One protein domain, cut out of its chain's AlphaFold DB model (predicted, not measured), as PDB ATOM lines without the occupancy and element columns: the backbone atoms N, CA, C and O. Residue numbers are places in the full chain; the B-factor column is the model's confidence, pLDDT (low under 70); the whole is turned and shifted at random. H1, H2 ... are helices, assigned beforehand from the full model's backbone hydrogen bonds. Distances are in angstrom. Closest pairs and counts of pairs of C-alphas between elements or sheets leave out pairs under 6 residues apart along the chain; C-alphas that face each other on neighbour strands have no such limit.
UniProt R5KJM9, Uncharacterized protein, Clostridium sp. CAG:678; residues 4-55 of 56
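What this domain is: This is residues 4 to 55 of the 56 residues of an uncharacterized protein of Clostridium sp. CAG:678 (UniProt R5KJM9). The longest helix, H3, sticks out as an arm from the side of H2, and H2 in turn starts beside the middle of H1, each helix standing about perpendicular to the one before. After H2 the link of residues 32 to 37 folds back, and H3 begins beside the middle of H2; residues 43 to 55 of this arm stand free. The printed part has 52 residues with three named helices, in the order H1, H2, H3, and no named strand, and its class is all helix. The whole is loose, with a radius of gyration of the C-alphas of 12.5 A, and flat, spanning 37 by 26 by 14 A.

How they stand to each other: H3, residues 38 to 53, touches H2, residues 18 to 31, with residue 38 alone. Their closest C-alphas, those of Arg 26 and Pro 38, are 6.0 A apart, and their lines are about perpendicular at 81 degrees. H2 touches H1, residues 4 to 14, with residues 18 to 22 alone. The closest C-alphas here are those of Leu 7 and Pro 18, 4.8 A apart, and the lines are about perpendicular at 89 degrees. H1 and H3 are apart. In H1, H2 and H3 every O i to N i+4 pair is within hydrogen-bond range.

Where its parts are: H3 measures 22.6 A from C-alpha 38 at (13.405, 75.693, 164.815) to C-alpha 53 at (6.369, 54.252, 164.406). H2 measures 20.2 A. H1 measures 15.6 A and begins with C-alpha 4 at (15.288, 73.651, 153.907).

The domain as a whole: The two C-alphas farthest apart, those of Asn 15 and Arg 55, are 36.7 A apart. Without residues 43 to 55 the body spans 28 by 16 by 12 A. The printed part has no cut; the link from H1 to H2 is tight and that from H2 to H3 is short. Mean pLDDT of the printed part is 91.0, and residues 52 to 55 are under 70.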
ATOM      1  N   GLN A   4      15.618  72.702 154.973       91.81
ATOM      2  CA  GLN A   4      15.288  73.651 153.907       91.81
ATOM      3  C   GLN A   4      14.098  73.218 153.028       91.81
ATOM      4  O   GLN A   4      13.205  74.010 152.758       91.81
ATOM      5  N   MET A   5      14.031  71.940 152.634       93.56
ATOM      6  CA  MET A   5      12.926  71.438 151.802       93.56
ATOM      7  C   MET A   5      11.583  71.454 152.540       93.56
ATOM      8  O   MET A   5      10.532  71.528 151.907       93.56
ATOM      9  N   LEU A   6      11.598  71.320 153.871       92.62
ATOM     10  CA  LEU A   6      10.387  71.457 154.678       92.62
ATOM     11  C   LEU A   6       9.898  72.906 154.624       92.62
ATOM     12  O   LEU A   6       8.724  73.122 154.332       92.62
ATOM     13  N   LEU A   7      10.798  73.868 154.854       95.19
ATOM     14  CA  LEU A   7      10.467  75.290 154.810       95.19
ATOM     15  C   LEU A   7       9.912  75.681 153.440       95.19
ATOM     16  O   LEU A   7       8.846  76.275 153.372       95.19
ATOM     17  N   GLU A   8      10.560  75.261 152.352       96.31
ATOM     18  CA  GLU A   8      10.103  75.512 150.977       96.31
ATOM     19  C   GLU A   8       8.714  74.938 150.691       96.31
ATOM     20  O   GLU A   8       7.897  75.569 150.018       96.31
ATOM     21  N   ARG A   9       8.421  73.739 151.204       95.94
ATOM     22  CA  ARG A   9       7.119  73.103 151.000       95.94
ATOM     23  C   ARG A   9       6.005  73.857 151.720       95.94
ATOM     24  O   ARG A   9       4.965  74.092 151.114       95.94
ATOM     25  N   VAL A  10       6.231  74.232 152.979       95.19
ATOM     26  CA  VAL A  10       5.268  75.005 153.778       95.19
ATOM     27  C   VAL A  10       5.100  76.405 153.186       95.19
ATOM     28  O   VAL A  10       3.980  76.852 152.967       95.19
ATOM     29  N   ALA A  11       6.203  77.059 152.827       97.25
ATOM     30  CA  ALA A  11       6.215  78.360 152.168       97.25
ATOM     31  C   ALA A  11       5.343  78.366 150.904       97.25
ATOM     32  O   ALA A  11       4.488  79.233 150.734       97.25
ATOM     33  N   LYS A  12       5.478  77.333 150.062       97.50
ATOM     34  CA  LYS A  12       4.649  77.163 148.864       97.50
ATOM     35  C   LYS A  12       3.163  76.968 149.181       97.50
ATOM     36  O   LYS A  12       2.327  77.474 148.442       97.50
ATOM     37  N   GLU A  13       2.834  76.219 150.230       97.44
ATOM     38  CA  GLU A  13       1.446  75.950 150.631       97.44
ATOM     39  C   GLU A  13       0.725  77.214 151.110       97.44
ATOM     40  O   GLU A  13      -0.439  77.420 150.776       97.44
ATOM     41  N   TYR A  14       1.436  78.088 151.823       96.12
ATOM     42  CA  TYR A  14       0.880  79.322 152.380       96.12
ATOM     43  C   TYR A  14       1.180  80.577 151.549       96.12
ATOM     44  O   TYR A  14       0.791  81.671 151.947       96.12
ATOM     45  N   ASN A  15       1.825  80.430 150.386       96.38
ATOM     46  CA  ASN A  15       2.239  81.533 149.511       96.38
ATOM     47  C   ASN A  15       3.071  82.608 150.243       96.38
ATOM     48  O   ASN A  15       2.858  83.808 150.075       96.38
ATOM     49  N   ILE A  16       4.017  82.149 151.059       97.00
ATOM     50  CA  ILE A  16       4.994  82.964 151.792       97.00
ATOM     51  C   ILE A  16       6.412  82.484 151.464       97.00
ATOM     52  O   ILE A  16       6.600  81.555 150.677       97.00
ATOM     53  N   THR A  17       7.429  83.106 152.049       97.56
ATOM     54  CA  THR A  17       8.833  82.716 151.881       97.56
ATOM     55  C   THR A  17       9.282  81.680 152.924       97.56
ATOM     56  O   THR A  17       8.737  81.627 154.029       97.56
ATOM     57  N   PRO A  18      10.308  80.857 152.627       96.75
ATOM     58  CA  PRO A  18      10.906  79.956 153.618       96.75
ATOM     59  C   PRO A  18      11.407  80.677 154.880       96.75
ATOM     60  O   PRO A  18      11.306  80.133 155.977       96.75
ATOM     61  N   GLU A  19      11.908  81.904 154.728       96.75
ATOM     62  CA  GLU A  19      12.390  82.740 155.832       96.75
ATOM     63  C   GLU A  19      11.242  83.210 156.738       96.75
ATOM     64  O   GLU A  19      11.362  83.184 157.962       96.75
ATOM     65  N   GLU A  20      10.090  83.570 156.163       97.44
ATOM     66  CA  GLU A  20       8.884  83.884 156.938       97.44
ATOM     67  C   GLU A  20       8.388  82.671 157.729       97.44
ATOM     68  O   GLU A  20       8.057  82.812 158.905       97.44
ATOM     69  N   VAL A  21       8.412  81.468 157.138       96.75
ATOM     70  CA  VAL A  21       8.087  80.226 157.863       96.75
ATOM     71  C   VAL A  21       9.011  80.051 159.068       96.75
ATOM     72  O   VAL A  21       8.541  79.802 160.177       96.75
ATOM     73  N   GLU A  22      10.322  80.189 158.875       96.06
ATOM     74  CA  GLU A  22      11.302  80.030 159.952       96.06
ATOM     75  C   GLU A  22      11.129  81.083 161.060       96.06
ATOM     76  O   GLU A  22      11.170  80.745 162.247       96.06
ATOM     77  N   ASN A  23      10.858  82.336 160.691       96.75
ATOM     78  CA  ASN A  23      10.600  83.420 161.636       96.75
ATOM     79  C   ASN A  23       9.328  83.193 162.460       96.75
ATOM     80  O   ASN A  23       9.349  83.373 163.680       96.75
ATOM     81  N   GLU A  24       8.234  82.763 161.832       96.25
ATOM     82  CA  GLU A  24       6.999  82.430 162.548       96.25
ATOM     83  C   GLU A  24       7.189  81.226 163.480       96.25
ATOM     84  O   GLU A  24       6.736  81.250 164.626       96.25
ATOM     85  N   MET A  25       7.948  80.208 163.056       95.56
ATOM     86  CA  MET A  25       8.314  79.095 163.937       95.56
ATOM     87  C   MET A  25       9.122  79.566 165.150       95.56
ATOM     88  O   MET A  25       8.842  79.146 166.273       95.56
ATOM     89  N   ARG A  26      10.105  80.453 164.951       96.44
ATOM     90  CA  ARG A  26      10.914  81.019 166.040       96.44
ATOM     91  C   ARG A  26      10.045  81.788 167.037       96.44
ATOM     92  O   ARG A  26      10.163  81.557 168.238       96.44
ATOM     93  N   LYS A  27       9.136  82.644 166.555       96.75
ATOM     94  CA  LYS A  27       8.177  83.372 167.407       96.75
ATOM     95  C   LYS A  27       7.295  82.414 168.204       96.75
ATOM     96  O   LYS A  27       7.141  82.587 169.409       96.75
ATOM     97  N   ALA A  28       6.750  81.385 167.557       96.44
ATOM     98  CA  ALA A  28       5.898  80.400 168.217       96.44
ATOM     99  C   ALA A  28       6.641  79.644 169.331       96.44
ATOM    100  O   ALA A  28       6.093  79.449 170.416       96.44
ATOM    101  N   LEU A  29       7.899  79.260 169.093       96.69
ATOM    102  CA  LEU A  29       8.744  78.609 170.098       96.69
ATOM    103  C   LEU A  29       9.031  79.532 171.287       96.69
ATOM    104  O   LEU A  29       8.869  79.102 172.428       96.69
ATOM    105  N   GLN A  30       9.361  80.802 171.033       95.81
ATOM    106  CA  GLN A  30       9.574  81.797 172.089       95.81
ATOM    107  C   GLN A  30       8.314  82.030 172.931       95.81
ATOM    108  O   GLN A  30       8.393  82.040 174.158       95.81
ATOM    109  N   ILE A  31       7.143  82.163 172.296       97.12
ATOM    110  CA  ILE A  31       5.849  82.312 172.990       97.12
ATOM    111  C   ILE A  31       5.555  81.093 173.869       97.12
ATOM    112  O   ILE A  31       5.037  81.230 174.974       97.12
ATOM    113  N   ALA A  32       5.919  79.899 173.402       95.31
ATOM    114  CA  ALA A  32       5.790  78.665 174.164       95.31
ATOM    115  C   ALA A  32       6.872  78.488 175.254       95.31
ATOM    116  O   ALA A  32       6.863  77.477 175.956       95.31
ATOM    117  N   GLY A  33       7.782  79.455 175.420       96.00
ATOM    118  CA  GLY A  33       8.837  79.434 176.434       96.00
ATOM    119  C   GLY A  33      10.030  78.545 176.085       96.00
ATOM    120  O   GLY A  33      10.807  78.194 176.972       96.00
ATOM    121  N   TYR A  34      10.185  78.162 174.816       94.19
ATOM    122  CA  TYR A  34      11.322  77.373 174.358       94.19
ATOM    123  C   TYR A  34      12.424  78.269 173.793       94.19
ATOM    124  O   TYR A  34      12.216  78.993 172.820       94.19
ATOM    125  N   ASP A  35      13.623  78.138 174.356       92.81
ATOM    126  CA  ASP A  35      14.856  78.712 173.813       92.81
ATOM    127  C   ASP A  35      15.589  77.665 172.960       92.81
ATOM    128  O   ASP A  35      16.580  77.060 173.374       92.81
ATOM    129  N   ILE A  36      15.007  77.340 171.803       93.75
ATOM    130  CA  ILE A  36      15.567  76.363 170.861       93.75
ATOM    131  C   ILE A  36      15.400  76.839 169.422       93.75
ATOM    132  O   ILE A  36      14.382  77.422 169.047       93.75
ATOM    133  N   GLU A  37      16.379  76.505 168.587       94.25
ATOM    134  CA  GLU A  37      16.311  76.775 167.153       94.25
ATOM    135  C   GLU A  37      15.239  75.901 166.468       94.25
ATOM    136  O   GLU A  37      15.167  74.691 166.743       94.25
ATOM    137  N   PRO A  38      14.444  76.446 165.524       94.38
ATOM    138  CA  PRO A  38      13.405  75.693 164.815       94.38
ATOM    139  C   PRO A  38      13.906  74.396 164.159       94.38
ATOM    140  O   PRO A  38      13.221  73.368 164.191       94.38
ATOM    141  N   ALA A  39      15.129  74.402 163.618       92.88
ATOM    142  CA  ALA A  39      15.757  73.216 163.039       92.88
ATOM    143  C   ALA A  39      15.966  72.090 164.071       92.88
ATOM    144  O   ALA A  39      15.714  70.915 163.778       92.88
ATOM    145  N   ILE A  40      16.383  72.441 165.293       93.25
ATOM    146  CA  ILE A  40      16.576  71.489 166.396       93.25
ATOM    147  C   ILE A  40      15.224  70.941 166.848       93.25
ATOM    148  O   ILE A  40      15.076  69.728 167.012       93.25
ATOM    149  N   PHE A  41      14.221  71.810 166.992       92.69
ATOM    150  CA  PHE A  41      12.865  71.401 167.353       92.69
ATOM    151  C   PHE A  41      12.303  70.354 166.380       92.69
ATOM    152  O   PHE A  41      11.847  69.287 166.801       92.69
ATOM    153  N   ILE A  42      12.413  70.604 165.072       90.88
ATOM    154  CA  ILE A  42      11.949  69.666 164.041       90.88
ATOM    155  C   ILE A  42      12.729  68.352 164.097       90.88
ATOM    156  O   ILE A  42      12.129  67.278 163.987       90.88
ATOM    157  N   ALA A  43      14.049  68.401 164.297       90.44
ATOM    158  CA  ALA A  43      14.860  67.195 164.433       90.44
ATOM    159  C   ALA A  43      14.425  66.344 165.640       90.44
ATOM    160  O   ALA A  43      14.280  65.123 165.521       90.44
ATOM    161  N   LEU A  44      14.155  66.980 166.786       90.38
ATOM    162  CA  LEU A  44      13.654  66.310 167.986       90.38
ATOM    163  C   LEU A  44      12.284  65.675 167.737       90.38
ATOM    164  O   LEU A  44      12.124  64.477 167.996       90.38
ATOM    165  N   ALA A  45      11.341  66.438 167.181       88.69
ATOM    166  CA  ALA A  45       9.999  65.966 166.849       88.69
ATOM    167  C   ALA A  45      10.050  64.761 165.897       88.69
ATOM    168  O   ALA A  45       9.487  63.704 166.192       88.69
ATOM    169  N   ALA A  46      10.817  64.863 164.807       87.38
ATOM    170  CA  ALA A  46      10.999  63.779 163.848       87.38
ATOM    171  C   ALA A  46      11.633  62.533 164.488       87.38
ATOM    172  O   ALA A  46      11.207  61.411 164.208       87.38
ATOM    173  N   SER A  47      12.620  62.700 165.379       86.31
ATOM    174  CA  SER A  47      13.251  61.569 166.073       86.31
ATOM    175  C   SER A  47      12.270  60.817 166.978       86.31
ATOM    176  O   SER A  47      12.311  59.585 167.051       86.31
ATOM    177  N   LYS A  48      11.374  61.547 167.656       84.38
ATOM    178  CA  LYS A  48      10.372  60.980 168.562       84.38
ATOM    179  C   LYS A  48       9.298  60.244 167.773       84.38
ATOM    180  O   LYS A  48       9.043  59.085 168.078       84.38
ATOM    181  N   VAL A  49       8.767  60.858 166.714       84.06
ATOM    182  CA  VAL A  49       7.794  60.223 165.811       84.06
ATOM    183  C   VAL A  49       8.370  58.955 165.187       84.06
ATOM    184  O   VAL A  49       7.717  57.915 165.219       84.06
ATOM    185  N   LYS A  50       9.620  59.001 164.699       73.75
ATOM    186  CA  LYS A  50      10.311  57.818 164.175       73.75
ATOM    187  C   LYS A  50      10.302  56.692 165.212       73.75
ATOM    188  O   LYS A  50       9.843  55.597 164.921       73.75
ATOM    189  N   LYS A  51      10.753  56.967 166.440       70.75
ATOM    190  CA  LYS A  51      10.758  55.972 167.526       70.75
ATOM    191  C   LYS A  51       9.370  55.401 167.823       70.75
ATOM    192  O   LYS A  51       9.300  54.223 168.146       70.75
ATOM    193  N   THR A  52       8.308  56.198 167.729       69.56
ATOM    194  CA  THR A  52       6.930  55.727 167.932       69.56
ATOM    195  C   THR A  52       6.478  54.782 166.819       69.56
ATOM    196  O   THR A  52       5.948  53.723 167.125       69.56
ATOM    197  N   ILE A  53       6.743  55.108 165.549       67.00
ATOM    198  CA  ILE A  53       6.369  54.252 164.406       67.00
ATOM    199  C   ILE A  53       7.077  52.892 164.467       67.00
ATOM    200  O   ILE A  53       6.467  51.885 164.150       67.00
ATOM    201  N   TYR A  54       8.346  52.847 164.885       61.47
ATOM    202  CA  TYR A  54       9.105  51.590 164.990       61.47
ATOM    203  C   TYR A  54       8.877  50.812 166.300       61.47
ATOM    204  O   TYR A  54       9.495  49.766 166.490       61.47
ATOM    205  N   ARG A  55       8.079  51.336 167.240       57.94
ATOM    206  CA  ARG A  55       7.755  50.666 168.515       57.94
ATOM    207  C   ARG A  55       6.375  50.006 168.533       57.94
ATOM    208  O   ARG A  55       6.129  49.233 169.455       57.94
TER     209      ARG A  55